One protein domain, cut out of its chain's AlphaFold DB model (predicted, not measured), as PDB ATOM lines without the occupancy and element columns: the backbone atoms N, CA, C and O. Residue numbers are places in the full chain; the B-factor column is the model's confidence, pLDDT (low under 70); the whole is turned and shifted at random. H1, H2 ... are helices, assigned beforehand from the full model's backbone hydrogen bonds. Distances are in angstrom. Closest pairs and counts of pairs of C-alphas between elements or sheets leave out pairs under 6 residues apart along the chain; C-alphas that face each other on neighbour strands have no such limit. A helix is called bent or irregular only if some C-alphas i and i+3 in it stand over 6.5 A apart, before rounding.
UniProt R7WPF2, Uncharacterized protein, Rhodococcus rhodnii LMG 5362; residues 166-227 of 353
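This is residues 166 to 227 of the 353 residues of an uncharacterized protein of Rhodococcus rhodnii LMG 5362 (UniProt R7WPF2). One long helix, H2, makes the length of a slim rod, and two shorter helices, H1 and H3, cover the same side of it, one towards each end. H3 folds back along the second half of H2 as a helical hairpin, while H1 meets the first part of H2 with its last turns and slants away from it, and the first turns of H1 come near the last residue of H3 about midway along the rod. The printed part has 62 residues, with three named helices in the order H1, H2, H3 and no named strand, and its class is all helix. The whole is loose, with a radius of gyration of the C-alphas of 13.8 A, and the C-alphas span 45 by 18 by 13 A.

Begin at residue 166 and read H1, residues 166 to 179, then H2, residues 183 to 210. H1 and H2 touch, with 19 pairs of C-alphas within 8 A; look at Gly 179 and Gly 185, whose C-alphas are the closest of the two helices at 4.5 A. Only a part of H2, residues 185 to 193, touches H1. The two helices run opposite ways at a steep tilt of 52 degrees, and their centres are 12.7 A apart. Read on to H3, residues 212 to 227, which forms a helical hairpin with H2. These two touch, with 22 pairs of C-alphas within 8 A, and their closest C-alphas are those of Ala 208 and Glu 215, 4.4 A apart. Here H2 touches H3 with residues 197 to 209 alone. H2 and H3 run opposite ways at a shallow tilt of 16 degrees, with their centres 15.2 A apart. Now set H1 beside H3: they are close but not clearly touching, with 1 pair of C-alphas within 8 A, those of Ser 170 and Ile 227 at 7.4 A. They run the same way at a steep tilt of 64 degrees. Along the backbone, every O i to N i+4 pair of H1 is within hydrogen-bond range, while H2 has 22 of 24 such pairs in range and H3 has 10 of 12.

Find C-alpha 166 at (146.942, 108.491, 179.404); from there H1 runs 14 residues to C-alpha 179, with 19.9 A from first to last C-alpha. Next find C-alpha 183 at (135.514, 93.339, 193.885), where H2 begins, and go to C-alpha 210 at (170.051, 93.696, 174.544), where its 28 residues end, 39.6 A from the first. H2 is neither bent nor irregular, but only just: C-alphas 194 and 197 are 6.5 A apart. H3 goes from Pro 212 to C-alpha 227 at (148.018, 101.538, 174.441), with 23.3 A from first to last C-alpha. H3 is irregular, with the C-alphas of Glu 213 and Gly 216 8.1 A apart, and its line is a rough one.

The outline is a rod, and the two C-alphas farthest apart are those of Gly 181 and Glu 213, at 45.3 A. Compare the first and last printed residues, Met 166 and Ile 227: their C-alphas are 8.6 A apart. The printed part has no cut, and it runs from residue 166 to residue 227 of a full chain of 353 residues. Both links are tight, with 3 residues between H1 and H2 and 1 residue between H2 and H3. In the B-factor column of this model you will find a mean pLDDT of 80.9 over the printed part, and no printed residue is under 70.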
ATOM      1  N   MET A 166     146.742 109.755 180.107       82.19
ATOM      2  CA  MET A 166     146.942 108.491 179.404       82.19
ATOM      3  C   MET A 166     147.066 107.325 180.391       82.19
ATOM      4  O   MET A 166     146.401 106.306 180.228       82.19
ATOM      5  N   VAL A 167     147.839 107.507 181.469       82.94
ATOM      6  CA  VAL A 167     147.976 106.514 182.546       82.94
ATOM      7  C   VAL A 167     146.632 106.299 183.242       82.94
ATOM      8  O   VAL A 167     146.198 105.162 183.410       82.94
ATOM      9  N   SER A 168     145.933 107.385 183.577       86.62
ATOM     10  CA  SER A 168     144.624 107.325 184.237       86.62
ATOM     11  C   SER A 168     143.586 106.582 183.392       86.62
ATOM     12  O   SER A 168     142.862 105.728 183.903       86.62
ATOM     13  N   LEU A 169     143.532 106.861 182.086       85.19
ATOM     14  CA  LEU A 169     142.627 106.178 181.167       85.19
ATOM     15  C   LEU A 169     142.985 104.694 181.042       85.19
ATOM     16  O   LEU A 169     142.093 103.853 181.123       85.19
ATOM     17  N   SER A 170     144.272 104.358 180.933       83.31
ATOM     18  CA  SER A 170     144.735 102.968 180.905       83.31
ATOM     19  C   SER A 170     144.346 102.196 182.169       83.31
ATOM     20  O   SER A 170     143.871 101.067 182.060       83.31
ATOM     21  N   LEU A 171     144.460 102.800 183.359       85.69
ATOM     22  CA  LEU A 171     144.023 102.189 184.622       85.69
ATOM     23  C   LEU A 171     142.513 101.924 184.650       85.69
ATOM     24  O   LEU A 171     142.076 100.841 185.052       85.69
ATOM     25  N   VAL A 172     141.711 102.893 184.196       85.50
ATOM     26  CA  VAL A 172     140.254 102.727 184.095       85.50
ATOM     27  C   VAL A 172     139.921 101.599 183.122       85.50
ATOM     28  O   VAL A 172     139.120 100.731 183.457       85.50
ATOM     29  N   MET A 173     140.568 101.551 181.956       84.31
ATOM     30  CA  MET A 173     140.328 100.507 180.961       84.31
ATOM     31  C   MET A 173     140.745  99.119 181.459       84.31
ATOM     32  O   MET A 173     139.950  98.190 181.352       84.31
ATOM     33  N   LEU A 174     141.917  98.971 182.091       81.88
ATOM     34  CA  LEU A 174     142.320  97.706 182.724       81.88
ATOM     35  C   LEU A 174     141.294  97.235 183.755       81.88
ATOM     36  O   LEU A 174     140.972  96.052 183.815       81.88
ATOM     37  N   THR A 175     140.746  98.162 184.540       81.75
ATOM     38  CA  THR A 175     139.722  97.839 185.541       81.75
ATOM     39  C   THR A 175     138.402  97.426 184.889       81.75
ATOM     40  O   THR A 175     137.731  96.517 185.376       81.75
ATOM     41  N   VAL A 176     138.029  98.050 183.766       81.25
ATOM     42  CA  VAL A 176     136.835  97.668 182.998       81.25
ATOM     43  C   VAL A 176     136.958  96.255 182.454       81.25
ATOM     44  O   VAL A 176     136.041  95.455 182.630       81.25
ATOM     45  N   VAL A 177     138.113  95.937 181.877       78.69
ATOM     46  CA  VAL A 177     138.436  94.611 181.342       78.69
ATOM     47  C   VAL A 177     138.484  93.560 182.450       78.69
ATOM     48  O   VAL A 177     137.978  92.456 182.277       78.69
ATOM     49  N   ALA A 178     139.052  93.907 183.605       75.19
ATOM     50  CA  ALA A 178     139.115  93.029 184.768       75.19
ATOM     51  C   ALA A 178     137.742  92.782 185.424       75.19
ATOM     52  O   ALA A 178     137.567  91.794 186.136       75.19
ATOM     53  N   GLY A 179     136.766  93.662 185.179       73.75
ATOM     54  CA  GLY A 179     135.371  93.515 185.584       73.75
ATOM     55  C   GLY A 179     134.921  94.545 186.623       73.75
ATOM     56  O   GLY A 179     135.066  94.341 187.827       73.75
ATOM     57  N   ILE A 180     134.241  95.607 186.170       76.38
ATOM     58  CA  ILE A 180     133.712  96.689 187.031       76.38
ATOM     59  C   ILE A 180     132.623  96.259 188.031       76.38
ATOM     60  O   ILE A 180     132.319  96.991 188.971       76.38
ATOM     61  N   GLY A 181     131.989  95.102 187.817       75.44
ATOM     62  CA  GLY A 181     130.859  94.630 188.626       75.44
ATOM     63  C   GLY A 181     131.251  93.873 189.897       75.44
ATOM     64  O   GLY A 181     130.393  93.632 190.750       75.44
ATOM     65  N   TYR A 182     132.527  93.495 190.033       76.50
ATOM     66  CA  TYR A 182     133.006  92.596 191.080       76.50
ATOM     67  C   TYR A 182     134.245  93.153 191.779       76.50
ATOM     68  O   TYR A 182     135.137  93.714 191.153       76.50
ATOM     69  N   VAL A 183     134.342  92.926 193.091       78.88
ATOM     70  CA  VAL A 183     135.514  93.339 193.885       78.88
ATOM     71  C   VAL A 183     136.781  92.584 193.460       78.88
ATOM     72  O   VAL A 183     137.872  93.145 193.465       78.88
ATOM     73  N   SER A 184     136.634  91.333 193.010       72.25
ATOM     74  CA  SER A 184     137.724  90.552 192.413       72.25
ATOM     75  C   SER A 184     138.273  91.182 191.130       72.25
ATOM     76  O   SER A 184     139.465  91.051 190.862       72.25
ATOM     77  N   GLY A 185     137.448  91.914 190.373       74.19
ATOM     78  CA  GLY A 185     137.894  92.653 189.193       74.19
ATOM     79  C   GLY A 185     138.815  93.818 189.552       74.19
ATOM     80  O   GLY A 185     139.817  94.031 188.880       74.19
ATOM     81  N   ALA A 186     138.568  94.507 190.671       82.31
ATOM     82  CA  ALA A 186     139.485  95.538 191.168       82.31
ATOM     83  C   ALA A 186     140.858  94.955 191.555       82.31
ATOM     84  O   ALA A 186     141.888  95.560 191.256       82.31
ATOM     85  N   LEU A 187     140.885  93.759 192.161       81.56
ATOM     86  CA  LEU A 187     142.133  93.051 192.466       81.56
ATOM     87  C   LEU A 187     142.887  92.678 191.183       81.56
ATOM     88  O   LEU A 187     144.079  92.950 191.066       81.56
ATOM     89  N   PHE A 188     142.191  92.076 190.216       77.56
ATOM     90  CA  PHE A 188     142.803  91.643 188.962       77.56
ATOM     91  C   PHE A 188     143.292  92.829 188.119       77.56
ATOM     92  O   PHE A 188     144.409  92.792 187.613       77.56
ATOM     93  N   GLY A 189     142.518  93.915 188.042       81.75
ATOM     94  CA  GLY A 189     142.918  95.150 187.365       81.75
ATOM     95  C   GLY A 189     144.150  95.791 188.008       81.75
ATOM     96  O   GLY A 189     145.081  96.181 187.303       81.75
ATOM     97  N   GLY A 190     144.208  95.818 189.344       84.06
ATOM     98  CA  GLY A 190     145.378  96.285 190.090       84.06
ATOM     99  C   GLY A 190     146.624  95.428 189.847       84.06
ATOM    100  O   GLY A 190     147.695  95.969 189.583       84.06
ATOM    101  N   LEU A 191     146.492  94.097 189.863       83.00
ATOM    102  CA  LEU A 191     147.595  93.173 189.566       83.00
ATOM    103  C   LEU A 191     148.067  93.277 188.111       83.00
ATOM    104  O   LEU A 191     149.272  93.286 187.854       83.00
ATOM    105  N   MET A 192     147.140  93.404 187.157       81.06
ATOM    106  CA  MET A 192     147.484  93.642 185.756       81.06
ATOM    107  C   MET A 192     148.222  94.962 185.585       81.06
ATOM    108  O   MET A 192     149.207  94.997 184.861       81.06
ATOM    109  N   SER A 193     147.795  96.033 186.252       83.75
ATOM    110  CA  SER A 193     148.483  97.318 186.164       83.75
ATOM    111  C   SER A 193     149.861  97.295 186.830       83.75
ATOM    112  O   SER A 193     150.821  97.774 186.235       83.75
ATOM    113  N   GLY A 194     149.963  96.763 188.049       80.31
ATOM    114  CA  GLY A 194     151.186  96.841 188.847       80.31
ATOM    115  C   GLY A 194     152.254  95.824 188.450       80.31
ATOM    116  O   GLY A 194     153.436  96.149 188.458       80.31
ATOM    117  N   VAL A 195     151.850  94.602 188.092       77.50
ATOM    118  CA  VAL A 195     152.779  93.518 187.733       77.50
ATOM    119  C   VAL A 195     152.739  93.263 186.235       77.50
ATOM    120  O   VAL A 195     153.769  93.351 185.581       77.50
ATOM    121  N   GLY A 196     151.562  92.987 185.671       76.62
ATOM    122  CA  GLY A 196     151.449  92.568 184.270       76.62
ATOM    123  C   GLY A 196     152.015  93.599 183.290       76.62
ATOM    124  O   GLY A 196     152.930  93.312 182.524       76.62
ATOM    125  N   PHE A 197     151.501  94.824 183.356       77.56
ATOM    126  CA  PHE A 197     151.861  95.912 182.457       77.56
ATOM    127  C   PHE A 197     153.322  96.336 182.632       77.56
ATOM    128  O   PHE A 197     154.046  96.470 181.648       77.56
ATOM    129  N   VAL A 198     153.776  96.478 183.879       79.19
ATOM    130  CA  VAL A 198     155.164  96.846 184.189       79.19
ATOM    131  C   VAL A 198     156.138  95.778 183.699       79.19
ATOM    132  O   VAL A 198     157.141  96.122 183.082       79.19
ATOM    133  N   VAL A 199     155.836  94.490 183.906       80.56
ATOM    134  CA  VAL A 199     156.679  93.388 183.424       80.56
ATOM    135  C   VAL A 199     156.748  93.393 181.903       80.56
ATOM    136  O   VAL A 199     157.847  93.305 181.365       80.56
ATOM    137  N   ILE A 200     155.625  93.553 181.200       79.31
ATOM    138  CA  ILE A 200     155.609  93.603 179.730       79.31
ATOM    139  C   ILE A 200     156.435  94.794 179.214       79.31
ATOM    140  O   ILE A 200     157.298  94.609 178.357       79.31
ATOM    141  N   MET A 201     156.241  95.994 179.771       79.56
ATOM    142  CA  MET A 201     157.023  97.183 179.399       79.56
ATOM    143  C   MET A 201     158.516  97.005 179.673       79.56
ATOM    144  O   MET A 201     159.349  97.272 178.806       79.56
ATOM    145  N   ALA A 202     158.862  96.528 180.870       81.38
ATOM    146  CA  ALA A 202     160.245  96.290 181.262       81.38
ATOM    147  C   ALA A 202     160.900  95.230 180.374       81.38
ATOM    148  O   ALA A 202     162.070  95.360 180.030       81.38
ATOM    149  N   SER A 203     160.139  94.217 179.959       82.56
ATOM    150  CA  SER A 203     160.597  93.172 179.048       82.56
ATOM    151  C   SER A 203     160.981  93.749 177.694       82.56
ATOM    152  O   SER A 203     162.128  93.600 177.284       82.56
ATOM    153  N   PHE A 204     160.082  94.488 177.037       82.56
ATOM    154  CA  PHE A 204     160.395  95.130 175.756       82.56
ATOM    155  C   PHE A 204     161.551  96.130 175.871       82.56
ATOM    156  O   PHE A 204     162.430  96.150 175.013       82.56
ATOM    157  N   GLY A 205     161.610  96.898 176.964       81.94
ATOM    158  CA  GLY A 205     162.723  97.806 177.232       81.94
ATOM    159  C   GLY A 205     164.059  97.081 177.433       81.94
ATOM    160  O   GLY A 205     165.090  97.539 176.948       81.94
ATOM    161  N   ASN A 206     164.063  95.933 178.111       84.06
ATOM    162  CA  ASN A 206     165.258  95.105 178.253       84.06
ATOM    163  C   ASN A 206     165.690  94.522 176.903       84.06
ATOM    164  O   ASN A 206     166.877  94.545 176.596       84.06
ATOM    165  N   LEU A 207     164.736  94.081 176.079       82.25
ATOM    166  CA  LEU A 207     165.007  93.528 174.752       82.25
ATOM    167  C   LEU A 207     165.638  94.565 173.830       82.25
ATOM    168  O   LEU A 207     166.657  94.277 173.204       82.25
ATOM    169  N   ALA A 208     165.086  95.780 173.832       82.50
ATOM    170  CA  ALA A 208     165.624  96.920 173.100       82.50
ATOM    171  C   ALA A 208     167.093  97.194 173.465       82.50
ATOM    172  O   ALA A 208     167.915  97.406 172.582       82.50
ATOM    173  N   ARG A 209     167.447  97.103 174.757       82.19
ATOM    174  CA  ARG A 209     168.835  97.284 175.221       82.19
ATOM    175  C   ARG A 209     169.752  96.120 174.853       82.19
ATOM    176  O   ARG A 209     170.930  96.339 174.596       82.19
ATOM    177  N   THR A 210     169.246  94.887 174.865       84.69
ATOM    178  CA  THR A 210     170.051  93.696 174.544       84.69
ATOM    179  C   THR A 210     170.257  93.484 173.045       84.69
ATOM    180  O   THR A 210     171.219  92.830 172.659       84.69
ATOM    181  N   GLN A 211     169.366  94.015 172.202       84.44
ATOM    182  CA  GLN A 211     169.389  93.848 170.748       84.44
ATOM    183  C   GLN A 211     169.311  95.212 170.046       84.44
ATOM    184  O   GLN A 211     168.260  95.559 169.499       84.44
ATOM    185  N   PRO A 212     170.414  95.982 170.032       79.88
ATOM    186  CA  PRO A 212     170.427  97.335 169.476       79.88
ATOM    187  C   PRO A 212     170.081  97.380 167.977       79.88
ATOM    188  O   PRO A 212     169.527  98.365 167.502       79.88
ATOM    189  N   GLU A 213     170.307  96.292 167.234       84.75
ATOM    190  CA  GLU A 213     169.915  96.168 165.818       84.75
ATOM    191  C   GLU A 213     168.394  96.264 165.590       84.75
ATOM    192  O   GLU A 213     167.948  96.676 164.522       84.75
ATOM    193  N   LEU A 214     167.589  95.901 166.595       83.62
ATOM    194  CA  LEU A 214     166.122  95.882 166.539       83.62
ATOM    195  C   LEU A 214     165.483  96.842 167.551       83.62
ATOM    196  O   LEU A 214     164.296  96.719 167.857       83.62
ATOM    197  N   GLU A 215     166.239  97.814 168.069       81.19
ATOM    198  CA  GLU A 215     165.768  98.758 169.089       81.19
ATOM    199  C   GLU A 215     164.463  99.457 168.671       81.19
ATOM    200  O   GLU A 215     163.504  99.516 169.445       81.19
ATOM    201  N   GLY A 216     164.377  99.913 167.418       80.38
ATOM    202  CA  GLY A 216     163.177 100.552 166.872       80.38
ATOM    203  C   GLY A 216     161.935  99.650 166.897       80.38
ATOM    204  O   GLY A 216     160.831 100.105 167.200       80.38
ATOM    205  N   LEU A 217     162.093  98.350 166.649       83.12
ATOM    206  CA  LEU A 217     160.988  97.392 166.718       83.12
ATOM    207  C   LEU A 217     160.562  97.156 168.172       83.12
ATOM    208  O   LEU A 217     159.376  97.189 168.491       83.12
ATOM    209  N   TRP A 218     161.514  96.943 169.081       82.94
ATOM    210  CA  TRP A 218     161.187  96.659 170.480       82.94
ATOM    211  C   TRP A 218     160.565  97.858 171.199       82.94
ATOM    212  O   TRP A 218     159.618  97.697 171.972       82.94
ATOM    213  N   THR A 219     161.033  99.068 170.899       82.75
ATOM    214  CA  THR A 219     160.451 100.313 171.424       82.75
ATOM    215  C   THR A 219     159.038 100.552 170.887       82.75
ATOM    216  O   THR A 219     158.139 100.881 171.661       82.75
ATOM    217  N   THR A 220     158.795 100.312 169.594       83.00
ATOM    218  CA  THR A 220     157.445 100.415 169.014       83.00
ATOM    219  C   THR A 220     156.486  99.372 169.585       83.00
ATOM    220  O   THR A 220     155.357  99.723 169.927       83.00
ATOM    221  N   LEU A 221     156.927  98.126 169.793       81.06
ATOM    222  CA  LEU A 221     156.134  97.113 170.499       81.06
ATOM    223  C   LEU A 221     155.835  97.513 171.949       81.06
ATOM    224  O   LEU A 221     154.711  97.316 172.412       81.06
ATOM    225  N   GLY A 222     156.792  98.141 172.638       80.00
ATOM    226  CA  GLY A 222     156.567  98.765 173.942       80.00
ATOM    227  C   GLY A 222     155.451  99.815 173.895       80.00
ATOM    228  O   GLY A 222     154.513  99.756 174.684       80.00
ATOM    229  N   HIS A 223     155.467 100.730 172.923       81.44
ATOM    230  CA  HIS A 223     154.395 101.723 172.766       81.44
ATOM    231  C   HIS A 223     153.031 101.092 172.439       81.44
ATOM    232  O   HIS A 223     152.011 101.517 172.982       81.44
ATOM    233  N   ILE A 224     152.993 100.049 171.602       79.94
ATOM    234  CA  ILE A 224     151.757  99.311 171.287       79.94
ATOM    235  C   ILE A 224     151.207  98.627 172.541       79.94
ATOM    236  O   ILE A 224     150.015  98.712 172.840       79.94
ATOM    237  N   ALA A 225     152.071  97.981 173.322       78.75
ATOM    238  CA  ALA A 225     151.661  97.381 174.579       78.75
ATOM    239  C   ALA A 225     151.186  98.452 175.583       78.75
ATOM    240  O   ALA A 225     150.281  98.173 176.370       78.75
ATOM    241  N   ALA A 226     151.693  99.690 175.505       75.31
ATOM    242  CA  ALA A 226     151.276 100.786 176.377       75.31
ATOM    243  C   ALA A 226     149.833 101.247 176.110       75.31
ATOM    244  O   ALA A 226     149.101 101.557 177.050       75.31
ATOM    245  N   ILE A 227     149.402 101.229 174.845       80.75
ATOM    246  CA  ILE A 227     148.018 101.538 174.441       80.75
ATOM    247  C   ILE A 227     147.084 100.321 174.497       80.75
ATOM    248  O   ILE A 227     145.872 100.471 174.332       80.75
TER     249      ILE A 227